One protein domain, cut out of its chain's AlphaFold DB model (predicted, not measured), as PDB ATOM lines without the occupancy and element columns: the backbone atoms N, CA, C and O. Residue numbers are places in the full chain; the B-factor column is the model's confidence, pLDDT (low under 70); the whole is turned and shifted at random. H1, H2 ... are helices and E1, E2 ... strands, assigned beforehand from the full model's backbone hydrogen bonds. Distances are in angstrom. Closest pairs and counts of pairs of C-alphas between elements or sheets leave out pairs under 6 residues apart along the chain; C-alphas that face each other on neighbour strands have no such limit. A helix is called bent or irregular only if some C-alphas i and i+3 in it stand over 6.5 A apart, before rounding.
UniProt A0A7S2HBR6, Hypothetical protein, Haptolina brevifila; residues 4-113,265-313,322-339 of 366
ATOM      1  N   ALA A   4       3.219 -26.528 -58.190       58.03
ATOM      2  CA  ALA A   4       2.573 -26.197 -56.931       58.03
ATOM      3  C   ALA A   4       1.276 -26.998 -56.697       58.03
ATOM      4  O   ALA A   4       0.957 -27.289 -55.556       58.03
ATOM      5  N   GLU A   5       0.516 -27.358 -57.733       62.09
ATOM      6  CA  GLU A   5      -0.680 -28.213 -57.624       62.09
ATOM      7  C   GLU A   5      -0.330 -29.662 -57.282       62.09
ATOM      8  O   GLU A   5      -0.995 -30.249 -56.435       62.09
ATOM      9  N   GLU A   6       0.736 -30.209 -57.867       61.16
ATOM     10  CA  GLU A   6       1.231 -31.556 -57.545       61.16
ATOM     11  C   GLU A   6       1.740 -31.616 -56.100       61.16
ATOM     12  O   GLU A   6       1.267 -32.433 -55.315       61.16
ATOM     13  N   ALA A   7       2.590 -30.663 -55.697       61.56
ATOM     14  CA  ALA A   7       3.067 -30.566 -54.317       61.56
ATOM     15  C   ALA A   7       1.924 -30.371 -53.299       61.56
ATOM     16  O   ALA A   7       1.976 -30.912 -52.192       61.56
ATOM     17  N   ARG A   8       0.872 -29.618 -53.666       65.06
ATOM     18  CA  ARG A   8      -0.339 -29.456 -52.839       65.06
ATOM     19  C   ARG A   8      -1.070 -30.776 -52.649       65.06
ATOM     20  O   ARG A   8      -1.480 -31.069 -51.529       65.06
ATOM     21  N   GLU A   9      -1.257 -31.538 -53.719       64.75
ATOM     22  CA  GLU A   9      -1.996 -32.796 -53.657       64.75
ATOM     23  C   GLU A   9      -1.225 -33.857 -52.866       64.75
ATOM     24  O   GLU A   9      -1.808 -34.490 -51.984       64.75
ATOM     25  N   SER A  10       0.095 -33.963 -53.063       61.09
ATOM     26  CA  SER A  10       0.958 -34.827 -52.245       61.09
ATOM     27  C   SER A  10       0.873 -34.467 -50.757       61.09
ATOM     28  O   SER A  10       0.697 -35.351 -49.921       61.09
ATOM     29  N   MET A  11       0.898 -33.174 -50.401       64.50
ATOM     30  CA  MET A  11       0.758 -32.770 -48.996       64.50
ATOM     31  C   MET A  11      -0.644 -32.948 -48.425       64.50
ATOM     32  O   MET A  11      -0.771 -33.277 -47.246       64.50
ATOM     33  N   ARG A  12      -1.700 -32.769 -49.223       65.81
ATOM     34  CA  ARG A  12      -3.072 -33.081 -48.798       65.81
ATOM     35  C   ARG A  12      -3.195 -34.560 -48.435       65.81
ATOM     36  O   ARG A  12      -3.806 -34.891 -47.422       65.81
ATOM     37  N   LEU A  13      -2.607 -35.426 -49.254       60.97
ATOM     38  CA  LEU A  13      -2.625 -36.875 -49.063       60.97
ATOM     39  C   LEU A  13      -1.756 -37.310 -47.876       60.97
ATOM     40  O   LEU A  13      -2.123 -38.249 -47.181       60.97
ATOM     41  N   ALA A  14      -0.700 -36.557 -47.558       57.38
ATOM     42  CA  ALA A  14       0.118 -36.731 -46.355       57.38
ATOM     43  C   ALA A  14      -0.487 -36.114 -45.066       57.38
ATOM     44  O   ALA A  14       0.224 -35.904 -44.087       57.38
ATOM     45  N   GLY A  15      -1.783 -35.773 -45.041       60.03
ATOM     46  CA  GLY A  15      -2.448 -35.229 -43.844       60.03
ATOM     47  C   GLY A  15      -2.257 -33.721 -43.619       60.03
ATOM     48  O   GLY A  15      -2.564 -33.205 -42.545       60.03
ATOM     49  N   GLY A  16      -1.775 -32.991 -44.627       61.72
ATOM     50  CA  GLY A  16      -1.730 -31.526 -44.646       61.72
ATOM     51  C   GLY A  16      -0.518 -30.889 -43.962       61.72
ATOM     52  O   GLY A  16      -0.488 -29.665 -43.830       61.72
ATOM     53  N   ARG A  17       0.482 -31.669 -43.523       64.06
ATOM     54  CA  ARG A  17       1.736 -31.159 -42.938       64.06
ATOM     55  C   ARG A  17       2.922 -32.025 -43.361       64.06
ATOM     56  O   ARG A  17       2.824 -33.245 -43.359       64.06
ATOM     57  N   SER A  18       4.061 -31.399 -43.668       71.06
ATOM     58  CA  SER A  18       5.314 -32.140 -43.844       71.06
ATOM     59  C   SER A  18       5.827 -32.619 -42.478       71.06
ATOM     60  O   SER A  18       5.993 -31.778 -41.588       71.06
ATOM     61  N   PRO A  19       6.121 -33.921 -42.294       80.12
ATOM     62  CA  PRO A  19       6.658 -34.451 -41.035       80.12
ATOM     63  C   PRO A  19       8.119 -34.040 -40.793       80.12
ATOM     64  O   PRO A  19       8.665 -34.282 -39.714       80.12
ATOM     65  N   GLN A  20       8.760 -33.418 -41.787       87.06
ATOM     66  CA  GLN A  20      10.180 -33.095 -41.774       87.06
ATOM     67  C   GLN A  20      10.566 -32.240 -40.564       87.06
ATOM     68  O   GLN A  20      11.466 -32.608 -39.816       87.06
ATOM     69  N   LEU A  21       9.881 -31.111 -40.339       88.88
ATOM     70  CA  LEU A  21      10.271 -30.183 -39.275       88.88
ATOM     71  C   LEU A  21      10.090 -30.798 -37.882       88.88
ATOM     72  O   LEU A  21      10.991 -30.683 -37.056       88.88
ATOM     73  N   SER A  22       8.968 -31.476 -37.630       89.94
ATOM     74  CA  SER A  22       8.721 -32.126 -36.337       89.94
ATOM     75  C   SER A  22       9.729 -33.240 -36.060       89.94
ATOM     76  O   SER A  22      10.189 -33.378 -34.930       89.94
ATOM     77  N   THR A  23      10.126 -33.994 -37.089       91.69
ATOM     78  CA  THR A  23      11.150 -35.041 -36.955       91.69
ATOM     79  C   THR A  23      12.517 -34.436 -36.651       91.69
ATOM     80  O   THR A  23      13.192 -34.894 -35.736       91.69
ATOM     81  N   ILE A  24      12.903 -33.359 -37.345       94.19
ATOM     82  CA  ILE A  24      14.168 -32.652 -37.092       94.19
ATOM     83  C   ILE A  24      14.186 -32.037 -35.683       94.19
ATOM     84  O   ILE A  24      15.209 -32.078 -35.007       94.19
ATOM     85  N   GLN A  25      13.060 -31.501 -35.203       95.12
ATOM     86  CA  GLN A  25      12.932 -30.992 -33.831       95.12
ATOM     87  C   GLN A  25      13.091 -32.098 -32.783       95.12
ATOM     88  O   GLN A  25      13.785 -31.905 -31.781       95.12
ATOM     89  N   ALA A  26      12.491 -33.263 -33.026       96.06
ATOM     90  CA  ALA A  26      12.650 -34.423 -32.158       96.06
ATOM     91  C   ALA A  26      14.102 -34.933 -32.165       96.06
ATOM     92  O   ALA A  26      14.667 -35.168 -31.100       96.06
ATOM     93  N   GLN A  27      14.741 -35.007 -33.338       96.88
ATOM     94  CA  GLN A  27      16.161 -35.347 -33.487       96.88
ATOM     95  C   GLN A  27      17.067 -34.376 -32.732       96.88
ATOM     96  O   GLN A  27      17.948 -34.811 -32.001       96.88
ATOM     97  N   ALA A  28      16.832 -33.071 -32.870       96.94
ATOM     98  CA  ALA A  28      17.586 -32.041 -32.167       96.94
ATOM     99  C   ALA A  28      17.463 -32.174 -30.641       96.94
ATOM    100  O   ALA A  28      18.459 -32.052 -29.934       96.94
ATOM    101  N   THR A  29      16.257 -32.466 -30.145       97.81
ATOM    102  CA  THR A  29      15.996 -32.670 -28.712       97.81
ATOM    103  C   THR A  29      16.697 -33.926 -28.193       97.81
ATOM    104  O   THR A  29      17.369 -33.872 -27.168       97.81
ATOM    105  N   ALA A  30      16.586 -35.043 -28.917       97.94
ATOM    106  CA  ALA A  30      17.228 -36.300 -28.540       97.94
ATOM    107  C   ALA A  30      18.762 -36.185 -28.566       97.94
ATOM    108  O   ALA A  30      19.429 -36.614 -27.632       97.94
ATOM    109  N   LEU A  31      19.317 -35.536 -29.594       97.88
ATOM    110  CA  LEU A  31      20.751 -35.271 -29.700       97.88
ATOM    111  C   LEU A  31      21.251 -34.363 -28.572       97.88
ATOM    112  O   LEU A  31      22.326 -34.605 -28.031       97.88
ATOM    113  N   GLN A  32      20.486 -33.331 -28.203       98.00
ATOM    114  CA  GLN A  32      20.831 -32.466 -27.076       98.00
ATOM    115  C   GLN A  32      20.887 -33.257 -25.764       98.00
ATOM    116  O   GLN A  32      21.849 -33.101 -25.015       98.00
ATOM    117  N   ALA A  33      19.892 -34.110 -25.503       98.00
ATOM    118  CA  ALA A  33      19.861 -34.954 -24.310       98.00
ATOM    119  C   ALA A  33      21.062 -35.917 -24.265       98.00
ATOM    120  O   ALA A  33      21.780 -35.952 -23.270       98.00
ATOM    121  N   GLU A  34      21.349 -36.604 -25.373       98.12
ATOM    122  CA  GLU A  34      22.493 -37.517 -25.487       98.12
ATOM    123  C   GLU A  34      23.839 -36.798 -25.269       98.12
ATOM    124  O   GLU A  34      24.727 -37.293 -24.577       98.12
ATOM    125  N   LEU A  35      24.012 -35.596 -25.832       97.31
ATOM    126  CA  LEU A  35      25.221 -34.793 -25.616       97.31
ATOM    127  C   LEU A  35      25.349 -34.332 -24.160       97.31
ATOM    128  O   LEU A  35      26.455 -34.346 -23.616       97.31
ATOM    129  N   GLN A  36      24.235 -33.982 -23.514       97.44
ATOM    130  CA  GLN A  36      24.212 -33.603 -22.104       97.44
ATOM    131  C   GLN A  36      24.625 -34.773 -21.200       97.44
ATOM    132  O   GLN A  36      25.431 -34.578 -20.289       97.44
ATOM    133  N   GLU A  37      24.150 -35.989 -21.477       97.50
ATOM    134  CA  GLU A  37      24.577 -37.206 -20.771       97.50
ATOM    135  C   GLU A  37      26.079 -37.481 -20.944       97.50
ATOM    136  O   GLU A  37      26.750 -37.922 -20.011       97.50
ATOM    137  N   ARG A  38      26.643 -37.120 -22.104       96.75
ATOM    138  CA  ARG A  38      28.089 -37.174 -22.388       96.75
ATOM    139  C   ARG A  38      28.882 -35.990 -21.816       96.75
ATOM    140  O   ARG A  38      30.074 -35.859 -22.099       96.75
ATOM    141  N   GLY A  39      28.253 -35.136 -21.007       96.56
ATOM    142  CA  GLY A  39      28.897 -34.010 -20.328       96.56
ATOM    143  C   GLY A  39      29.091 -32.765 -21.197       96.56
ATOM    144  O   GLY A  39      29.910 -31.911 -20.855       96.56
ATOM    145  N   VAL A  40      28.362 -32.645 -22.309       94.56
ATOM    146  CA  VAL A  40      28.391 -31.475 -23.194       94.56
ATOM    147  C   VAL A  40      27.081 -30.710 -23.093       94.56
ATOM    148  O   VAL A  40      26.048 -31.131 -23.605       94.56
ATOM    149  N   ASP A  41      27.145 -29.537 -22.466       92.38
ATOM    150  CA  ASP A  41      26.043 -28.579 -22.484       92.38
ATOM    151  C   ASP A  41      26.005 -27.869 -23.844       92.38
ATOM    152  O   ASP A  41      26.958 -27.190 -24.244       92.38
ATOM    153  N   CYS A  42      24.926 -28.079 -24.595       92.56
ATOM    154  CA  CYS A  42      24.760 -27.516 -25.926       92.56
ATOM    155  C   CYS A  42      23.319 -27.082 -26.181       92.56
ATOM    156  O   CYS A  42      22.362 -27.586 -25.589       92.56
ATOM    157  N   ARG A  43      23.172 -26.148 -27.122       95.00
ATOM    158  CA  ARG A  43      21.891 -25.628 -27.590       95.00
ATOM    159  C   ARG A  43      21.722 -25.963 -29.073       95.00
ATOM    160  O   ARG A  43      22.534 -25.499 -29.877       95.00
ATOM    161  N   PRO A  44      20.701 -26.744 -29.467       95.88
ATOM    162  CA  PRO A  44      20.459 -27.018 -30.874       95.88
ATOM    163  C   PRO A  44      19.791 -25.826 -31.569       95.88
ATOM    164  O   PRO A  44      18.818 -25.262 -31.067       95.88
ATOM    165  N   PHE A  45      20.264 -25.505 -32.774       95.25
ATOM    166  CA  PHE A  45      19.648 -24.531 -33.674       95.25
ATOM    167  C   PHE A  45      19.324 -25.206 -35.003       95.25
ATOM    168  O   PHE A  45      20.200 -25.764 -35.662       95.25
ATOM    169  N   ILE A  46      18.054 -25.160 -35.401       95.44
ATOM    170  CA  ILE A  46      17.597 -25.748 -36.661       95.44
ATOM    171  C   ILE A  46      17.654 -24.668 -37.733       95.44
ATOM    172  O   ILE A  46      16.965 -23.657 -37.631       95.44
ATOM    173  N   ALA A  47      18.440 -24.911 -38.775       91.94
ATOM    174  CA  ALA A  47      18.560 -24.036 -39.930       91.94
ATOM    175  C   ALA A  47      18.102 -24.790 -41.180       91.94
ATOM    176  O   ALA A  47      18.783 -25.709 -41.636       91.94
ATOM    177  N   THR A  48      16.960 -24.407 -41.753       91.12
ATOM    178  CA  THR A  48      16.495 -24.996 -43.013       91.12
ATOM    179  C   THR A  48      16.640 -24.018 -44.174       91.12
ATOM    180  O   THR A  48      16.519 -22.801 -44.029       91.12
ATOM    181  N   ARG A  49      16.944 -24.556 -45.361       85.31
ATOM    182  CA  ARG A  49      17.327 -23.747 -46.525       85.31
ATOM    183  C   ARG A  49      16.146 -23.020 -47.173       85.31
ATOM    184  O   ARG A  49      16.287 -21.873 -47.599       85.31
ATOM    185  N   TYR A  50      15.004 -23.703 -47.265       82.62
ATOM    186  CA  TYR A  50      13.850 -23.273 -48.065       82.62
ATOM    187  C   TYR A  50      12.549 -23.160 -47.258       82.62
ATOM    188  O   TYR A  50      11.527 -22.764 -47.817       82.62
ATOM    189  N   TRP A  51      12.571 -23.466 -45.956       84.50
ATOM    190  CA  TRP A  51      11.398 -23.364 -45.091       84.50
ATOM    191  C   TRP A  51      11.724 -22.755 -43.728       84.50
ATOM    192  O   TRP A  51      12.865 -22.404 -43.458       84.50
ATOM    193  N   LYS A  52      10.709 -22.557 -42.887       81.62
ATOM    194  CA  LYS A  52      10.907 -22.102 -41.511       81.62
ATOM    195  C   LYS A  52      11.252 -23.288 -40.593       81.62
ATOM    196  O   LYS A  52      10.658 -24.353 -40.777       81.62
ATOM    197  N   PRO A  53      12.119 -23.101 -39.580       88.56
ATOM    198  CA  PRO A  53      12.961 -21.918 -39.369       88.56
ATOM    199  C   PRO A  53      14.025 -21.803 -40.470       88.56
ATOM    200  O   PRO A  53      14.638 -22.802 -40.870       88.56
ATOM    201  N   PHE A  54      14.198 -20.590 -40.996       90.12
ATOM    202  CA  PHE A  54      15.187 -20.318 -42.029       90.12
ATOM    203  C   PHE A  54      16.591 -20.255 -41.425       90.12
ATOM    204  O   PHE A  54      16.768 -20.059 -40.222       90.12
ATOM    205  N   THR A  55      17.611 -20.396 -42.269       88.31
ATOM    206  CA  THR A  55      19.008 -20.186 -41.869       88.31
ATOM    207  C   THR A  55      19.224 -18.818 -41.212       88.31
ATOM    208  O   THR A  55      19.939 -18.739 -40.218       88.31
ATOM    209  N   GLU A  56      18.570 -17.771 -41.715       89.81
ATOM    210  CA  GLU A  56      18.577 -16.422 -41.143       89.81
ATOM    211  C   GLU A  56      18.064 -16.417 -39.695       89.81
ATOM    212  O   GLU A  56      18.769 -15.947 -38.804       89.81
ATOM    213  N   ASP A  57      16.893 -17.022 -39.456       91.38
ATOM    214  CA  ASP A  57      16.269 -17.101 -38.128       91.38
ATOM    215  C   ASP A  57      17.200 -17.810 -37.126       91.38
ATOM    216  O   ASP A  57      17.350 -17.392 -35.977       91.38
ATOM    217  N   ALA A  58      17.860 -18.886 -37.569       91.75
ATOM    218  CA  ALA A  58      18.800 -19.638 -36.744       91.75
ATOM    219  C   ALA A  58      20.046 -18.815 -36.391       91.75
ATOM    220  O   ALA A  58      20.487 -18.838 -35.244       91.75
ATOM    221  N   VAL A  59      20.607 -18.074 -37.353       89.31
ATOM    222  CA  VAL A  59      21.777 -17.214 -37.118       89.31
ATOM    223  C   VAL A  59      21.430 -16.056 -36.182       89.31
ATOM    224  O   VAL A  59      22.224 -15.735 -35.298       89.31
ATOM    225  N   GLU A  60      20.256 -15.443 -36.331       90.56
ATOM    226  CA  GLU A  60      19.784 -14.401 -35.415       90.56
ATOM    227  C   GLU A  60      19.624 -14.933 -33.986       90.56
ATOM    228  O   GLU A  60      20.106 -14.302 -33.046       90.56
ATOM    229  N   ALA A  61      19.035 -16.123 -33.815       92.19
ATOM    230  CA  ALA A  61      18.905 -16.765 -32.506       92.19
ATOM    231  C   ALA A  61      20.272 -17.101 -31.881       92.19
ATOM    232  O   ALA A  61      20.509 -16.804 -30.712       92.19
ATOM    233  N   ILE A  62      21.200 -17.647 -32.676       91.25
ATOM    234  CA  ILE A  62      22.587 -17.927 -32.273       91.25
ATOM    235  C   ILE A  62      23.275 -16.659 -31.733       91.25
ATOM    236  O   ILE A  62      23.939 -16.706 -30.694       91.25
ATOM    237  N   LYS A  63      23.093 -15.520 -32.416       89.56
ATOM    238  CA  LYS A  63      23.642 -14.219 -32.001       89.56
ATOM    239  C   LYS A  63      22.977 -13.698 -30.731       89.56
ATOM    240  O   LYS A  63      23.676 -13.259 -29.821       89.56
ATOM    241  N   ALA A  64      21.648 -13.762 -30.662       91.06
ATOM    242  CA  ALA A  64      20.872 -13.288 -29.521       91.06
ATOM    243  C   ALA A  64      21.192 -14.058 -28.230       91.06
ATOM    244  O   ALA A  64      21.264 -13.457 -27.162       91.06
ATOM    245  N   GLU A  65      21.435 -15.369 -28.330       92.38
ATOM    246  CA  GLU A  65      21.835 -16.217 -27.200       92.38
ATOM    247  C   GLU A  65      23.345 -16.126 -26.880       92.38
ATOM    248  O   GLU A  65      23.820 -16.746 -25.931       92.38
ATOM    249  N   GLY A  66      24.124 -15.341 -27.638       89.50
ATOM    250  CA  GLY A  66      25.549 -15.118 -27.377       89.50
ATOM    251  C   GLY A  66      26.431 -16.351 -27.606       89.50
ATOM    252  O   GLY A  66      27.504 -16.460 -27.006       89.50
ATOM    253  N   ILE A  67      26.005 -17.286 -28.460       89.50
ATOM    254  CA  ILE A  67      26.730 -18.534 -28.721       89.50
ATOM    255  C   ILE A  67      28.004 -18.247 -29.522       89.50
ATOM    256  O   ILE A  67      27.951 -17.722 -30.624       89.50
ATOM    257  N   GLN A  68      29.171 -18.631 -29.001       82.62
ATOM    258  CA  GLN A  68      30.469 -18.340 -29.643       82.62
ATOM    259  C   GLN A  68      31.150 -19.565 -30.264       82.62
ATOM    260  O   GLN A  68      32.178 -19.432 -30.929       82.62
ATOM    261  N   LYS A  69      30.617 -20.764 -30.020       85.25
ATOM    262  CA  LYS A  69      31.159 -22.040 -30.497       85.25
ATOM    263  C   LYS A  69      30.041 -22.854 -31.132       85.25
ATOM    264  O   LYS A  69      29.027 -23.094 -30.486       85.25
ATOM    265  N   LEU A  70      30.231 -23.270 -32.377       87.44
ATOM    266  CA  LEU A  70      29.210 -23.925 -33.187       87.44
ATOM    267  C   LEU A  70      29.759 -25.218 -33.794       87.44
ATOM    268  O   LEU A  70      30.801 -25.206 -34.441       87.44
ATOM    269  N   VAL A  71      29.024 -26.317 -33.662       86.31
ATOM    270  CA  VAL A  71      29.199 -27.475 -34.546       86.31
ATOM    271  C   VAL A  71      28.103 -27.409 -35.597       86.31
ATOM    272  O   VAL A  71      26.918 -27.432 -35.272       86.31
ATOM    273  N   ILE A  72      28.496 -27.295 -36.861       87.38
ATOM    274  CA  ILE A  72      27.581 -27.289 -37.997       87.38
ATOM    275  C   ILE A  72      27.448 -28.729 -38.482       87.38
ATOM    276  O   ILE A  72      28.397 -29.308 -39.013       87.38
ATOM    277  N   LEU A  73      26.255 -29.293 -38.293       90.12
ATOM    278  CA  LEU A  73      25.916 -30.667 -38.647       90.12
ATOM    279  C   LEU A  73      24.839 -30.678 -39.743       90.12
ATOM    280  O   LEU A  73      23.650 -30.555 -39.441       90.12
ATOM    281  N   PRO A  74      25.214 -30.828 -41.024       89.56
ATOM    282  CA  PRO A  74      24.256 -31.163 -42.066       89.56
ATOM    283  C   PRO A  74      23.589 -32.509 -41.760       89.56
ATOM    284  O   PRO A  74      24.270 -33.503 -41.515       89.56
ATOM    285  N   LEU A  75      22.257 -32.568 -41.827       93.75
ATOM    286  CA  LEU A  75      21.495 -33.812 -41.619       93.75
ATOM    287  C   LEU A  75      21.467 -34.736 -42.853       93.75
ATOM    288  O   LEU A  75      20.725 -35.714 -42.874       93.75
ATOM    289  N   TYR A  76      22.273 -34.437 -43.871       91.50
ATOM    290  CA  TYR A  76      22.519 -35.323 -45.006       91.50
ATOM    291  C   TYR A  76      23.773 -36.157 -44.711       91.50
ATOM    292  O   TYR A  76      24.840 -35.560 -44.544       91.50
ATOM    293  N   PRO A  77      23.685 -37.503 -44.645       91.44
ATOM    294  CA  PRO A  77      24.860 -38.338 -44.400       91.44
ATOM    295  C   PRO A  77      25.901 -38.196 -45.512       91.44
ATOM    296  O   PRO A  77      27.100 -38.097 -45.236       91.44
ATOM    297  N   GLN A  78      25.438 -38.178 -46.765       92.19
ATOM    298  CA  GLN A  78      26.256 -37.969 -47.953       92.19
ATOM    299  C   GLN A  78      26.311 -36.477 -48.299       92.19
ATOM    300  O   GLN A  78      25.291 -35.781 -48.307       92.19
ATOM    301  N   PHE A  79      27.500 -35.978 -48.615       85.38
ATOM    302  CA  PHE A  79      27.685 -34.615 -49.085       85.38
ATOM    303  C   PHE A  79      27.247 -34.482 -50.547       85.38
ATOM    304  O   PHE A  79      27.619 -35.300 -51.382       85.38
ATOM    305  N   SER A  80      26.528 -33.401 -50.856       83.94
ATOM    306  CA  SER A  80      26.370 -32.889 -52.220       83.94
ATOM    307  C   SER A  80      26.562 -31.375 -52.247       83.94
ATOM    308  O   SER A  80      26.188 -30.658 -51.308       83.94
ATOM    309  N   LEU A  81      27.090 -30.865 -53.359       75.94
ATOM    310  CA  LEU A  81      27.187 -29.437 -53.666       75.94
ATOM    311  C   LEU A  81      25.812 -28.754 -53.688       75.94
ATOM    312  O   LEU A  81      25.719 -27.556 -53.382       75.94
ATOM    313  N   SER A  82      24.772 -29.514 -54.047       77.44
ATOM    314  CA  SER A  82      23.381 -29.062 -54.147       77.44
ATOM    315  C   SER A  82      22.652 -29.013 -52.797       77.44
ATOM    316  O   SER A  82      21.739 -28.207 -52.632       77.44
ATOM    317  N   THR A  83      23.082 -29.804 -51.806       84.88
ATOM    318  CA  THR A  83      22.453 -29.884 -50.475       84.88
ATOM    319  C   THR A  83      23.332 -29.233 -49.405       84.88
ATOM    320  O   THR A  83      23.244 -28.021 -49.184       84.88
ATOM    321  N   SER A  84      24.215 -30.003 -48.761       80.56
ATOM    322  CA  SER A  84      25.132 -29.547 -47.713       80.56
ATOM    323  C   SER A  84      25.988 -28.379 -48.197       80.56
ATOM    324  O   SER A  84      26.078 -27.367 -47.509       80.56
ATOM    325  N   GLY A  85      26.531 -28.452 -49.417       75.38
ATOM    326  CA  GLY A  85      27.308 -27.358 -49.999       75.38
ATOM    327  C   GLY A  85      26.516 -26.050 -50.119       75.38
ATOM    328  O   GLY A  85      27.046 -24.984 -49.808       75.38
ATOM    329  N   SER A  86      25.240 -26.114 -50.517       77.62
ATOM    330  CA  SER A  86      24.359 -24.939 -50.610       77.62
ATOM    331  C   SER A  86      24.098 -24.313 -49.241       77.62
ATOM    332  O   SER A  86      24.255 -23.103 -49.076       77.62
ATOM    333  N   ALA A  87      23.762 -25.128 -48.239       78.81
ATOM    334  CA  ALA A  87      23.519 -24.647 -46.880       78.81
ATOM    335  C   ALA A  87      24.779 -24.031 -46.245       78.81
ATOM    336  O   ALA A  87      24.705 -22.963 -45.635       78.81
ATOM    337  N   LEU A  88      25.939 -24.667 -46.433       78.25
ATOM    338  CA  LEU A  88      27.210 -24.208 -45.874       78.25
ATOM    339  C   LEU A  88      27.658 -22.864 -46.460       78.25
ATOM    340  O   LEU A  88      28.077 -22.006 -45.693       78.25
ATOM    341  N   ARG A  89      27.501 -22.628 -47.771       77.56
ATOM    342  CA  ARG A  89      27.827 -21.325 -48.397       77.56
ATOM    343  C   ARG A  89      27.013 -20.167 -47.811       77.56
ATOM    344  O   ARG A  89      27.524 -19.060 -47.648       77.56
ATOM    345  N   VAL A  90      25.740 -20.412 -47.500       76.94
ATOM    346  CA  VAL A  90      24.860 -19.404 -46.891       76.94
ATOM    347  C   VAL A  90      25.261 -19.142 -45.443       76.94
ATOM    348  O   VAL A  90      25.418 -17.984 -45.060       76.94
ATOM    349  N   LEU A  91      25.474 -20.204 -44.660       75.94
ATOM    350  CA  LEU A  91      25.932 -20.094 -43.274       75.94
ATOM    351  C   LEU A  91      27.282 -19.381 -43.179       75.94
ATOM    352  O   LEU A  91      27.436 -18.488 -42.353       75.94
ATOM    353  N   GLU A  92      28.232 -19.720 -44.052       74.06
ATOM    354  CA  GLU A  92      29.542 -19.073 -44.113       74.06
ATOM    355  C   GLU A  92      29.391 -17.564 -44.331       74.06
ATOM    356  O   GLU A  92      29.931 -16.763 -43.566       74.06
ATOM    357  N   ARG A  93      28.578 -17.159 -45.315       73.00
ATOM    358  CA  ARG A  93      28.309 -15.742 -45.574       73.00
ATOM    359  C   ARG A  93      27.720 -15.051 -44.344       73.00
ATOM    360  O   ARG A  93      28.146 -13.953 -44.011       73.00
ATOM    361  N   MET A  94      26.771 -15.670 -43.649       75.25
ATOM    362  CA  MET A  94      26.072 -15.036 -42.525       75.25
ATOM    363  C   MET A  94      26.901 -14.977 -41.236       75.25
ATOM    364  O   MET A  94      26.762 -14.025 -40.467       75.25
ATOM    365  N   LEU A  95      27.756 -15.975 -41.000       71.81
ATOM    366  CA  LEU A  95      28.585 -16.069 -39.798       71.81
ATOM    367  C   LEU A  95      29.894 -15.285 -39.923       71.81
ATOM    368  O   LEU A  95      30.342 -14.713 -38.937       71.81
ATOM    369  N   TYR A  96      30.504 -15.235 -41.112       67.31
ATOM    370  CA  TYR A  96      31.847 -14.668 -41.280       67.31
ATOM    371  C   TYR A  96      31.891 -13.267 -41.889       67.31
ATOM    372  O   TYR A  96      32.948 -12.638 -41.838       67.31
ATOM    373  N   THR A  97      30.785 -12.754 -42.438       66.00
ATOM    374  CA  THR A  97      30.739 -11.354 -42.907       66.00
ATOM    375  C   THR A  97      30.287 -10.358 -41.839       66.00
ATOM    376  O   THR A  97      30.371  -9.155 -42.074       66.00
ATOM    377  N   ASP A  98      29.864 -10.826 -40.659       68.69
ATOM    378  CA  ASP A  98      29.528  -9.967 -39.523       68.69
ATOM    379  C   ASP A  98      30.750  -9.771 -38.599       68.69
ATOM    380  O   ASP A  98      31.110 -10.688 -37.853       68.69
ATOM    381  N   PRO A  99      31.398  -8.590 -38.607       64.25
ATOM    382  CA  PRO A  99      32.546  -8.321 -37.743       64.25
ATOM    383  C   PRO A  99      32.188  -8.295 -36.245       64.25
ATOM    384  O   PRO A  99      33.088  -8.391 -35.414       64.25
ATOM    385  N   GLY A 100      30.903  -8.175 -35.886       66.12
ATOM    386  CA  GLY A 100      30.420  -8.186 -34.504       66.12
ATOM    387  C   GLY A 100      30.223  -9.584 -33.912       66.12
ATOM    388  O   GLY A 100      29.915  -9.692 -32.725       66.12
ATOM    389  N   PHE A 101      30.402 -10.651 -34.700       69.12
ATOM    390  CA  PHE A 101      30.102 -12.016 -34.271       69.12
ATOM    391  C   PHE A 101      31.238 -13.006 -34.578       69.12
ATOM    392  O   PHE A 101      31.172 -13.760 -35.551       69.12
ATOM    393  N   PRO A 102      32.297 -13.050 -33.746       62.53
ATOM    394  CA  PRO A 102      33.437 -13.928 -33.973       62.53
ATOM    395  C   PRO A 102      33.170 -15.368 -33.513       62.53
ATOM    396  O   PRO A 102      33.814 -15.873 -32.591       62.53
ATOM    397  N   ALA A 103      32.210 -16.046 -34.145       70.69
ATOM    398  CA  ALA A 103      31.921 -17.441 -33.842       70.69
ATOM    399  C   ALA A 103      33.040 -18.370 -34.332       70.69
ATOM    400  O   ALA A 103      33.479 -18.325 -35.483       70.69
ATOM    401  N   LYS A 104      33.472 -19.275 -33.454       77.19
ATOM    402  CA  LYS A 104      34.247 -20.456 -33.833       77.19
ATOM    403  C   LYS A 104      33.274 -21.513 -34.317       77.19
ATOM    404  O   LYS A 104      32.357 -21.867 -33.581       77.19
ATOM    405  N   SER A 105      33.486 -22.043 -35.515       79.69
ATOM    406  CA  SER A 105      32.704 -23.181 -35.980       79.69
ATOM    407  C   SER A 105      33.576 -24.325 -36.469       79.69
ATOM    408  O   SER A 105      34.656 -24.107 -37.017       79.69
ATOM    409  N   SER A 106      33.092 -25.542 -36.241       78.69
ATOM    410  CA  SER A 106      33.544 -26.756 -36.911       78.69
ATOM    411  C   SER A 106      32.404 -27.271 -37.783       78.69
ATOM    412  O   SER A 106      31.233 -27.117 -37.428       78.69
ATOM    413  N   VAL A 107      32.732 -27.843 -38.936       78.00
ATOM    414  CA  VAL A 107      31.756 -28.375 -39.889       78.00
ATOM    415  C   VAL A 107      31.969 -29.870 -40.003       78.00
ATOM    416  O   VAL A 107      33.074 -30.310 -40.303       78.00
ATOM    417  N   VAL A 108      30.899 -30.641 -39.830       78.69
ATOM    418  CA  VAL A 108      30.882 -32.061 -40.180       78.69
ATOM    419  C   VAL A 108      30.593 -32.163 -41.682       78.69
ATOM    420  O   VAL A 108      29.475 -31.856 -42.097       78.69
ATOM    421  N   PRO A 109      31.566 -32.549 -42.527       70.38
ATOM    422  CA  PRO A 109      31.398 -32.465 -43.978       70.38
ATOM    423  C   PRO A 109      30.452 -33.547 -44.519       70.38
ATOM    424  O   PRO A 109      29.594 -33.262 -45.350       70.38
ATOM    425  N   ALA A 110      30.614 -34.778 -44.037       81.56
ATOM    426  CA  ALA A 110      29.817 -35.952 -44.366       81.56
ATOM    427  C   ALA A 110      29.982 -36.995 -43.248       81.56
ATOM    428  O   ALA A 110      30.960 -36.959 -42.494       81.56
ATOM    429  N   TRP A 111      29.035 -37.922 -43.133       87.06
ATOM    430  CA  TRP A 111      29.020 -38.942 -42.077       87.06
ATOM    431  C   TRP A 111      28.333 -40.256 -42.497       87.06
ATOM    432  O   TRP A 111      27.990 -41.094 -41.666       87.06
ATOM    433  N   TYR A 112      28.187 -40.484 -43.802       88.94
ATOM    434  CA  TYR A 112      27.568 -41.675 -44.392       88.94
ATOM    435  C   TYR A 112      28.258 -43.013 -44.071       88.94
ATOM    436  O   TYR A 112      27.644 -44.069 -44.171       88.94
ATOM    437  N   ASN A 113      29.541 -42.987 -43.705       84.81
ATOM    438  CA  ASN A 113      30.354 -44.170 -43.409       84.81
ATOM    439  C   ASN A 113      30.546 -44.405 -41.901       84.81
ATOM    440  O   ASN A 113      31.405 -45.190 -41.501       84.81
ATOM    441  N   THR A 265      20.226 -45.806 -31.459       96.44
ATOM    442  CA  THR A 265      21.512 -46.091 -32.128       96.44
ATOM    443  C   THR A 265      21.931 -44.967 -33.084       96.44
ATOM    444  O   THR A 265      23.117 -44.670 -33.241       96.44
ATOM    445  N   PHE A 266      20.963 -44.325 -33.744       97.69
ATOM    446  CA  PHE A 266      21.225 -43.218 -34.656       97.69
ATOM    447  C   PHE A 266      21.543 -41.916 -33.909       97.69
ATOM    448  O   PHE A 266      22.490 -41.219 -34.277       97.69
ATOM    449  N   VAL A 267      20.802 -41.600 -32.845       98.12
ATOM    450  CA  VAL A 267      21.064 -40.423 -32.000       98.12
ATOM    451  C   VAL A 267      22.452 -40.516 -31.360       98.12
ATOM    452  O   VAL A 267      23.224 -39.558 -31.437       98.12
ATOM    453  N   GLU A 268      22.829 -41.688 -30.844       97.19
ATOM    454  CA  GLU A 268      24.173 -41.962 -30.323       97.19
ATOM    455  C   GLU A 268      25.265 -41.771 -31.390       97.19
ATOM    456  O   GLU A 268      26.365 -41.276 -31.102       97.19
ATOM    457  N   ALA A 269      24.978 -42.152 -32.640       92.75
ATOM    458  CA  ALA A 269      25.892 -41.963 -33.761       92.75
ATOM    459  C   ALA A 269      26.093 -40.474 -34.076       92.75
ATOM    460  O   ALA A 269      27.236 -40.033 -34.218       92.75
ATOM    461  N   LEU A 270      25.011 -39.688 -34.127       95.50
ATOM    462  CA  LEU A 270      25.092 -38.238 -34.315       95.50
ATOM    463  C   LEU A 270      25.840 -37.561 -33.163       95.50
ATOM    464  O   LEU A 270      26.693 -36.710 -33.413       95.50
ATOM    465  N   ALA A 271      25.584 -37.961 -31.917       96.44
ATOM    466  CA  ALA A 271      26.301 -37.436 -30.760       96.44
ATOM    467  C   ALA A 271      27.800 -37.725 -30.853       96.44
ATOM    468  O   ALA A 271      28.612 -36.834 -30.627       96.44
ATOM    469  N   THR A 272      28.183 -38.934 -31.270       89.25
ATOM    470  CA  THR A 272      29.593 -39.292 -31.498       89.25
ATOM    471  C   THR A 272      30.234 -38.398 -32.559       89.25
ATOM    472  O   THR A 272      31.308 -37.845 -32.332       89.25
ATOM    473  N   VAL A 273      29.543 -38.179 -33.681       86.25
ATOM    474  CA  VAL A 273      29.997 -37.282 -34.752       86.25
ATOM    475  C   VAL A 273      30.186 -35.844 -34.252       86.25
ATOM    476  O   VAL A 273      31.179 -35.204 -34.591       86.25
ATOM    477  N   VAL A 274      29.267 -35.336 -33.425       89.50
ATOM    478  CA  VAL A 274      29.383 -33.996 -32.830       89.50
ATOM    479  C   VAL A 274      30.550 -33.928 -31.845       89.50
ATOM    480  O   VAL A 274      31.333 -32.984 -31.913       89.50
ATOM    481  N   MET A 275      30.706 -34.928 -30.974       86.75
ATOM    482  CA  MET A 275      31.799 -35.002 -29.998       86.75
ATOM    483  C   MET A 275      33.172 -34.970 -30.675       86.75
ATOM    484  O   MET A 275      34.056 -34.240 -30.231       86.75
ATOM    485  N   GLU A 276      33.340 -35.705 -31.775       81.25
ATOM    486  CA  GLU A 276      34.573 -35.701 -32.572       81.25
ATOM    487  C   GLU A 276      34.879 -34.338 -33.210       81.25
ATOM    488  O   GLU A 276      36.043 -34.031 -33.453       81.25
ATOM    489  N   ALA A 277      33.862 -33.506 -33.457       80.19
ATOM    490  CA  ALA A 277      34.028 -32.167 -34.021       80.19
ATOM    491  C   ALA A 277      34.376 -31.096 -32.964       80.19
ATOM    492  O   ALA A 277      34.862 -30.018 -33.316       80.19
ATOM    493  N   LEU A 278      34.155 -31.362 -31.667       79.25
ATOM    494  CA  LEU A 278      34.414 -30.404 -30.581       79.25
ATOM    495  C   LEU A 278      35.892 -29.997 -30.420       79.25
ATOM    496  O   LEU A 278      36.134 -28.809 -30.187       79.25
ATOM    497  N   PRO A 279      36.894 -30.896 -30.540       71.00
ATOM    498  CA  PRO A 279      38.304 -30.524 -30.438       71.00
ATOM    499  C   PRO A 279      38.716 -29.417 -31.409       71.00
ATOM    500  O   PRO A 279      39.547 -28.578 -31.056       71.00
ATOM    501  N   ASP A 280      38.105 -29.332 -32.591       67.12
ATOM    502  CA  ASP A 280      38.409 -28.275 -33.559       67.12
ATOM    503  C   ASP A 280      37.976 -26.884 -33.071       67.12
ATOM    504  O   ASP A 280      38.601 -25.883 -33.420       67.12
ATOM    505  N   LEU A 281      36.994 -26.804 -32.168       70.31
ATOM    506  CA  LEU A 281      36.556 -25.549 -31.540       70.31
ATOM    507  C   LEU A 281      37.590 -24.979 -30.556       70.31
ATOM    508  O   LEU A 281      37.484 -23.817 -30.145       70.31
ATOM    509  N   SER A 282      38.584 -25.779 -30.153       67.88
ATOM    510  CA  SER A 282      39.708 -25.309 -29.333       67.88
ATOM    511  C   SER A 282      40.705 -24.471 -30.140       67.88
ATOM    512  O   SER A 282      41.407 -23.635 -29.566       67.88
ATOM    513  N   ARG A 283      40.719 -24.616 -31.474       61.59
ATOM    514  CA  ARG A 283      41.600 -23.847 -32.358       61.59
ATOM    515  C   ARG A 283      41.192 -22.360 -32.363       61.59
ATOM    516  O   ARG A 283      40.022 -22.030 -32.119       61.59
ATOM    517  N   PRO A 284      42.130 -21.413 -32.554       53.81
ATOM    518  CA  PRO A 284      41.790 -20.002 -32.749       53.81
ATOM    519  C   PRO A 284      40.829 -19.834 -33.933       53.81
ATOM    520  O   PRO A 284      40.924 -20.583 -34.905       53.81
ATOM    521  N   SER A 285      39.900 -18.871 -33.861       50.75
ATOM    522  CA  SER A 285      39.028 -18.602 -35.012       50.75
ATOM    523  C   SER A 285      39.874 -18.111 -36.190       50.75
ATOM    524  O   SER A 285      40.906 -17.465 -35.997       50.75
ATOM    525  N   MET A 286      39.446 -18.370 -37.427       43.28
ATOM    526  CA  MET A 286      40.142 -17.857 -38.619       43.28
ATOM    527  C   MET A 286      40.270 -16.322 -38.610       43.28
ATOM    528  O   MET A 286      41.235 -15.783 -39.145       43.28
ATOM    529  N   GLN A 287      39.349 -15.624 -37.936       44.59
ATOM    530  CA  GLN A 287      39.419 -14.178 -37.701       44.59
ATOM    531  C   GLN A 287      40.551 -13.773 -36.732       44.59
ATOM    532  O   GLN A 287      41.045 -12.656 -36.807       44.59
ATOM    533  N   GLN A 288      40.985 -14.669 -35.840       39.41
ATOM    534  CA  GLN A 288      42.051 -14.436 -34.854       39.41
ATOM    535  C   GLN A 288      43.455 -14.771 -35.377       39.41
ATOM    536  O   GLN A 288      44.438 -14.287 -34.820       39.41
ATOM    537  N   ILE A 289      43.573 -15.587 -36.430       38.78
ATOM    538  CA  ILE A 289      44.875 -16.018 -36.975       38.78
ATOM    539  C   ILE A 289      45.567 -14.894 -37.762       38.78
ATOM    540  O   ILE A 289      46.789 -14.904 -37.888       38.78
ATOM    541  N   ASN A 290      44.826 -13.874 -38.199       33.75
ATOM    542  CA  ASN A 290      45.397 -12.757 -38.934       33.75
ATOM    543  C   ASN A 290      45.105 -11.422 -38.265       33.75
ATOM    544  O   ASN A 290      44.041 -10.842 -38.461       33.75
ATOM    545  N   GLN A 291      46.111 -10.889 -37.572       33.16
ATOM    546  CA  GLN A 291      46.208  -9.480 -37.190       33.16
ATOM    547  C   GLN A 291      46.170  -8.564 -38.439       33.16
ATOM    548  O   GLN A 291      47.184  -8.023 -38.866       33.16
ATOM    549  N   GLY A 292      45.000  -8.412 -39.064       34.06
ATOM    550  CA  GLY A 292      44.721  -7.394 -40.078       34.06
ATOM    551  C   GLY A 292      45.187  -7.671 -41.512       34.06
ATOM    552  O   GLY A 292      45.226  -6.735 -42.302       34.06
ATOM    553  N   THR A 293      45.519  -8.905 -41.904       28.67
ATOM    554  CA  THR A 293      45.795  -9.232 -43.324       28.67
ATOM    555  C   THR A 293      44.839 -10.322 -43.812       28.67
ATOM    556  O   THR A 293      44.784 -11.369 -43.184       28.67
ATOM    557  N   PRO A 294      44.063 -10.149 -44.894       32.47
ATOM    558  CA  PRO A 294      43.194 -11.210 -45.406       32.47
ATOM    559  C   PRO A 294      44.013 -12.449 -45.808       32.47
ATOM    560  O   PRO A 294      44.909 -12.350 -46.644       32.47
ATOM    561  N   VAL A 295      43.729 -13.625 -45.234       31.95
ATOM    562  CA  VAL A 295      44.237 -14.893 -45.789       31.95
ATOM    563  C   VAL A 295      43.352 -15.294 -46.952       31.95
ATOM    564  O   VAL A 295      42.127 -15.279 -46.859       31.95
ATOM    565  N   THR A 296      43.982 -15.668 -48.059       33.31
ATOM    566  CA  THR A 296      43.285 -16.161 -49.240       33.31
ATOM    567  C   THR A 296      42.540 -17.463 -48.928       33.31
ATOM    568  O   THR A 296      43.021 -18.317 -48.179       33.31
ATOM    569  N   LEU A 297      41.384 -17.640 -49.581       35.53
ATOM    570  CA  LEU A 297      40.511 -18.829 -49.570       35.53
ATOM    571  C   LEU A 297      41.237 -20.182 -49.745       35.53
ATOM    572  O   LEU A 297      40.646 -21.239 -49.556       35.53
ATOM    573  N   ASN A 298      42.515 -20.184 -50.117       34.03
ATOM    574  CA  ASN A 298      43.327 -21.381 -50.280       34.03
ATOM    575  C   ASN A 298      43.549 -22.165 -48.976       34.03
ATOM    576  O   ASN A 298      43.711 -23.378 -49.076       34.03
ATOM    577  N   LYS A 299      43.509 -21.529 -47.794       34.28
ATOM    578  CA  LYS A 299      43.706 -22.212 -46.494       34.28
ATOM    579  C   LYS A 299      42.421 -22.718 -45.824       34.28
ATOM    580  O   LYS A 299      42.465 -23.717 -45.122       34.28
ATOM    581  N   VAL A 300      41.260 -22.111 -46.083       40.41
ATOM    582  CA  VAL A 300      39.957 -22.709 -45.699       40.41
ATOM    583  C   VAL A 300      39.684 -23.938 -46.564       40.41
ATOM    584  O   VAL A 300      39.302 -24.991 -46.058       40.41
ATOM    585  N   ASN A 301      40.056 -23.849 -47.843       38.31
ATOM    586  CA  ASN A 301      40.072 -24.982 -48.755       38.31
ATOM    587  C   ASN A 301      41.082 -26.073 -48.367       38.31
ATOM    588  O   ASN A 301      41.031 -27.113 -48.998       38.31
ATOM    589  N   GLU A 302      41.995 -25.877 -47.399       37.91
ATOM    590  CA  GLU A 302      42.888 -26.943 -46.893       37.91
ATOM    591  C   GLU A 302      42.198 -27.913 -45.930       37.91
ATOM    592  O   GLU A 302      42.576 -29.079 -45.883       37.91
ATOM    593  N   TYR A 303      41.152 -27.479 -45.222       38.09
ATOM    594  CA  TYR A 303      40.395 -28.344 -44.309       38.09
ATOM    595  C   TYR A 303      39.204 -29.032 -44.991       38.09
ATOM    596  O   TYR A 303      38.816 -30.126 -44.597       38.09
ATOM    597  N   THR A 304      38.679 -28.456 -46.077       39.12
ATOM    598  CA  THR A 304      37.775 -29.131 -47.031       39.12
ATOM    599  C   THR A 304      38.520 -29.949 -48.098       39.12
ATOM    600  O   THR A 304      37.892 -30.628 -48.909       39.12
ATOM    601  N   ARG A 305      39.861 -29.952 -48.076       39.00
ATOM    602  CA  ARG A 305      40.772 -30.623 -49.027       39.00
ATOM    603  C   ARG A 305      40.907 -32.137 -48.815       39.00
ATOM    604  O   ARG A 305      41.979 -32.690 -49.038       39.00
ATOM    605  N   LEU A 306      39.821 -32.829 -48.468       36.12
ATOM    606  CA  LEU A 306      39.705 -34.219 -48.922       36.12
ATOM    607  C   LEU A 306      39.376 -34.302 -50.419       36.12
ATOM    608  O   LEU A 306      39.538 -35.372 -50.984       36.12
ATOM    609  N   TYR A 307      39.039 -33.191 -51.090       38.03
ATOM    610  CA  TYR A 307      38.937 -33.151 -52.553       38.03
ATOM    611  C   TYR A 307      39.503 -31.830 -53.114       38.03
ATOM    612  O   TYR A 307      39.307 -30.743 -52.568       38.03
ATOM    613  N   THR A 308      40.331 -31.957 -54.148       33.47
ATOM    614  CA  THR A 308      41.346 -31.001 -54.622       33.47
ATOM    615  C   THR A 308      40.803 -29.746 -55.313       33.47
ATOM    616  O   THR A 308      39.966 -29.826 -56.205       33.47
ATOM    617  N   LYS A 309      41.392 -28.581 -54.991       34.47
ATOM    618  CA  LYS A 309      41.158 -27.296 -55.682       34.47
ATOM    619  C   LYS A 309      41.878 -27.192 -57.035       34.47
ATOM    620  O   LYS A 309      41.452 -26.416 -57.880       34.47
ATOM    621  N   ASP A 310      42.905 -28.002 -57.278       34.44
ATOM    622  CA  ASP A 310      43.682 -27.944 -58.527       34.44
ATOM    623  C   ASP A 310      42.950 -28.575 -59.731       34.44
ATOM    624  O   ASP A 310      43.430 -28.484 -60.858       34.44
ATOM    625  N   GLN A 311      41.755 -29.147 -59.516       37.94
ATOM    626  CA  GLN A 311      40.838 -29.599 -60.575       37.94
ATOM    627  C   GLN A 311      39.547 -28.774 -60.688       37.94
ATOM    628  O   GLN A 311      38.753 -29.001 -61.596       37.94
ATOM    629  N   LEU A 312      39.335 -27.780 -59.825       34.88
ATOM    630  CA  LEU A 312      38.150 -26.928 -59.891       34.88
ATOM    631  C   LEU A 312      38.512 -25.621 -60.594       34.88
ATOM    632  O   LEU A 312      38.801 -24.605 -59.957       34.88
ATOM    633  N   GLN A 313      38.474 -25.643 -61.931       27.88
ATOM    634  CA  GLN A 313      38.263 -24.413 -62.687       27.88
ATOM    635  C   GLN A 313      36.907 -23.846 -62.257       27.88
ATOM    636  O   GLN A 313      35.848 -24.349 -62.623       27.88
ATOM    637  N   GLY A 322      18.166 -16.042 -65.563       34.75
ATOM    638  CA  GLY A 322      17.206 -17.044 -65.062       34.75
ATOM    639  C   GLY A 322      17.691 -18.013 -63.973       34.75
ATOM    640  O   GLY A 322      16.854 -18.638 -63.328       34.75
ATOM    641  N   PHE A 323      18.998 -18.117 -63.711       34.91
ATOM    642  CA  PHE A 323      19.562 -19.024 -62.693       34.91
ATOM    643  C   PHE A 323      20.552 -18.298 -61.768       34.91
ATOM    644  O   PHE A 323      21.756 -18.528 -61.816       34.91
ATOM    645  N   THR A 324      20.056 -17.390 -60.926       44.91
ATOM    646  CA  THR A 324      20.856 -16.788 -59.845       44.91
ATOM    647  C   THR A 324      20.611 -17.524 -58.522       44.91
ATOM    648  O   THR A 324      19.528 -18.064 -58.306       44.91
ATOM    649  N   GLU A 325      21.583 -17.514 -57.598       41.50
ATOM    650  CA  GLU A 325      21.414 -18.032 -56.222       41.50
ATOM    651  C   GLU A 325      20.180 -17.406 -55.546       41.50
ATOM    652  O   GLU A 325      19.410 -18.080 -54.866       41.50
ATOM    653  N   GLN A 326      19.938 -16.117 -55.801       44.34
ATOM    654  CA  GLN A 326      18.731 -15.422 -55.354       44.34
ATOM    655  C   GLN A 326      17.462 -16.003 -55.987       44.34
ATOM    656  O   GLN A 326      16.494 -16.237 -55.271       44.34
ATOM    657  N   ALA A 327      17.459 -16.280 -57.294       36.72
ATOM    658  CA  ALA A 327      16.319 -16.893 -57.970       36.72
ATOM    659  C   ALA A 327      16.026 -18.302 -57.436       36.72
ATOM    660  O   ALA A 327      14.862 -18.639 -57.254       36.72
ATOM    661  N   GLU A 328      17.040 -19.109 -57.114       48.44
ATOM    662  CA  GLU A 328      16.851 -20.438 -56.514       48.44
ATOM    663  C   GLU A 328      16.166 -20.353 -55.137       48.44
ATOM    664  O   GLU A 328      15.179 -21.047 -54.884       48.44
ATOM    665  N   VAL A 329      16.630 -19.448 -54.266       55.31
ATOM    666  CA  VAL A 329      16.031 -19.222 -52.938       55.31
ATOM    667  C   VAL A 329      14.619 -18.676 -53.046       55.31
ATOM    668  O   VAL A 329      13.720 -19.161 -52.359       55.31
ATOM    669  N   ILE A 330      14.418 -17.671 -53.898       52.84
ATOM    670  CA  ILE A 330      13.119 -17.038 -54.108       52.84
ATOM    671  C   ILE A 330      12.135 -18.066 -54.671       52.84
ATOM    672  O   ILE A 330      11.044 -18.208 -54.128       52.84
ATOM    673  N   ASN A 331      12.532 -18.858 -55.668       50.53
ATOM    674  CA  ASN A 331      11.682 -19.896 -56.251       50.53
ATOM    675  C   ASN A 331      11.354 -21.005 -55.242       50.53
ATOM    676  O   ASN A 331      10.191 -21.397 -55.132       50.53
ATOM    677  N   GLY A 332      12.336 -21.472 -54.461       54.47
ATOM    678  CA  GLY A 332      12.117 -22.461 -53.400       54.47
ATOM    679  C   GLY A 332      11.175 -21.952 -52.303       54.47
ATOM    680  O   GLY A 332      10.233 -22.645 -51.915       54.47
ATOM    681  N   ARG A 333      11.362 -20.705 -51.848       70.38
ATOM    682  CA  ARG A 333      10.508 -20.067 -50.830       70.38
ATOM    683  C   ARG A 333       9.098 -19.786 -51.349       70.38
ATOM    684  O   ARG A 333       8.137 -20.033 -50.625       70.38
ATOM    685  N   ILE A 334       8.954 -19.324 -52.594       54.94
ATOM    686  CA  ILE A 334       7.649 -19.121 -53.243       54.94
ATOM    687  C   ILE A 334       6.903 -20.449 -53.361       54.94
ATOM    688  O   ILE A 334       5.723 -20.504 -53.019       54.94
ATOM    689  N   ALA A 335       7.575 -21.523 -53.791       52.19
ATOM    690  CA  ALA A 335       6.962 -22.845 -53.884       52.19
ATOM    691  C   ALA A 335       6.411 -23.294 -52.523       52.19
ATOM    692  O   ALA A 335       5.237 -23.650 -52.419       52.19
ATOM    693  N   MET A 336       7.209 -23.182 -51.460       54.66
ATOM    694  CA  MET A 336       6.791 -23.598 -50.121       54.66
ATOM    695  C   MET A 336       5.716 -22.687 -49.495       54.66
ATOM    696  O   MET A 336       4.801 -23.169 -48.817       54.66
ATOM    697  N   ALA A 337       5.766 -21.374 -49.747       54.94
ATOM    698  CA  ALA A 337       4.748 -20.425 -49.292       54.94
ATOM    699  C   ALA A 337       3.405 -20.647 -50.003       54.94
ATOM    700  O   ALA A 337       2.361 -20.686 -49.350       54.94
ATOM    701  N   ALA A 338       3.422 -20.864 -51.323       46.50
ATOM    702  CA  ALA A 338       2.228 -21.169 -52.113       46.50
ATOM    703  C   ALA A 338       1.557 -22.463 -51.640       46.50
ATOM    704  O   ALA A 338       0.328 -22.560 -51.577       46.50
ATOM    705  N   VAL A 339       2.372 -23.444 -51.277       48.31
ATOM    706  CA  VAL A 339       1.942 -24.715 -50.720       48.31
ATOM    707  C   VAL A 339       1.315 -24.533 -49.321       48.31
ATOM    708  O   VAL A 339       0.218 -25.031 -49.079       48.31
TER     709      VAL A 339
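AT A GLANCE: This is residues 4 to 113, 265 to 313 and 322 to 339 of the 366 residues of the protein "Hypothetical protein" of Haptolina brevifila (UniProt A0A7S2HBR6). A small two-stranded parallel sheet, E1 and E2, sits between the long helix H5, which packs on it with residues 273 to 282, and H4, with H3 packed on H4. H2 meets residues 267 to 275 of H5 at a steep tilt, while at one far end of the model residues 335 to 339 of H8 meet H1, and the short helices H6 and H7 lie in the largely unnamed stretch after H5. The printed part has 177 residues, with eight named helices and two named strands in the order H1 H2 H3 E1 H4 E2 H5 H6 H7 H8, and its class is mostly helix. It is compact, with a radius of gyration of the C-alphas of 17.9 A and spans of 55 by 47 by 35 A.

IN THESE COORDINATES: H1 is residues 4 to 13, beginning at C-alpha 4, (2.573, -26.197, -56.931). H2, residues 20 to 37, is 25.8 A long. H3 is residues 55 to 64, E1 residues 69 to 72, H4 residues 84 to 96, 17.5 A long, and E2 residues 104 to 107. H5, residues 265 to 282, is 27.8 A long and begins at (21.512, -46.091, -32.128); it is only just irregular, with C-alphas 276 and 279 6.7 A apart. H6 is residues 286 to 289 and H7 residues 300 to 303. H8, residues 325 to 339, is 21.3 A long and ends at C-alpha 339, (1.942, -24.715, -50.720).

HOW THE PARTS SIT: E1 and E2 are parallel neighbours at 17 degrees; N 70 and O 104, 2.8 A, and N 106 and O 70, 2.9 A, are within hydrogen-bond range. E1, H4 and E2 form a strand-helix-strand unit, two parallel strands with a helix between, and its crossover is right-handed. H4 and E2 are near each other. The closest C-alphas of E2 and H5, those of Lys 104 and Leu 281, are 6.0 A apart. H3 touches H4, with residues 90 to 95 of H4 alone, at a tilt of 35.5 degrees, only just steep; the closest C-alphas are those of Thr 55 and Leu 91, 7.1 A. H2 touches H5 at a steep tilt of 66 degrees, closest at the C-alphas of Leu 31 and Val 267, 5.7 A. H8 touches H1 with residues 335 to 339 alone, at a steep tilt of 46 degrees; the closest C-alphas are those of Arg 8 and Val 339, 5.7 A. H6 and H7 touch no helix. Every O i to N i+4 pair is within hydrogen-bond range in H1, H2, H3, H4 and H8, and 10 of 14 are in H5; H6 and H7 are too short for such a pair.

THE WHOLE: The farthest C-alphas, those of Leu 13 and Gln 291, are 57.2 A apart. Residues 114 to 264 and 314 to 321 are not printed, with C-alpha gaps of 14.5 A and 22.4 A. The links H2 to H3 and E1 to H4 are long. The mean pLDDT of the printed part is 71.8, and it is under 70 at residues 4 to 17, 96 to 102, 280, 282 to 313, 322 to 332 and 334 to 339.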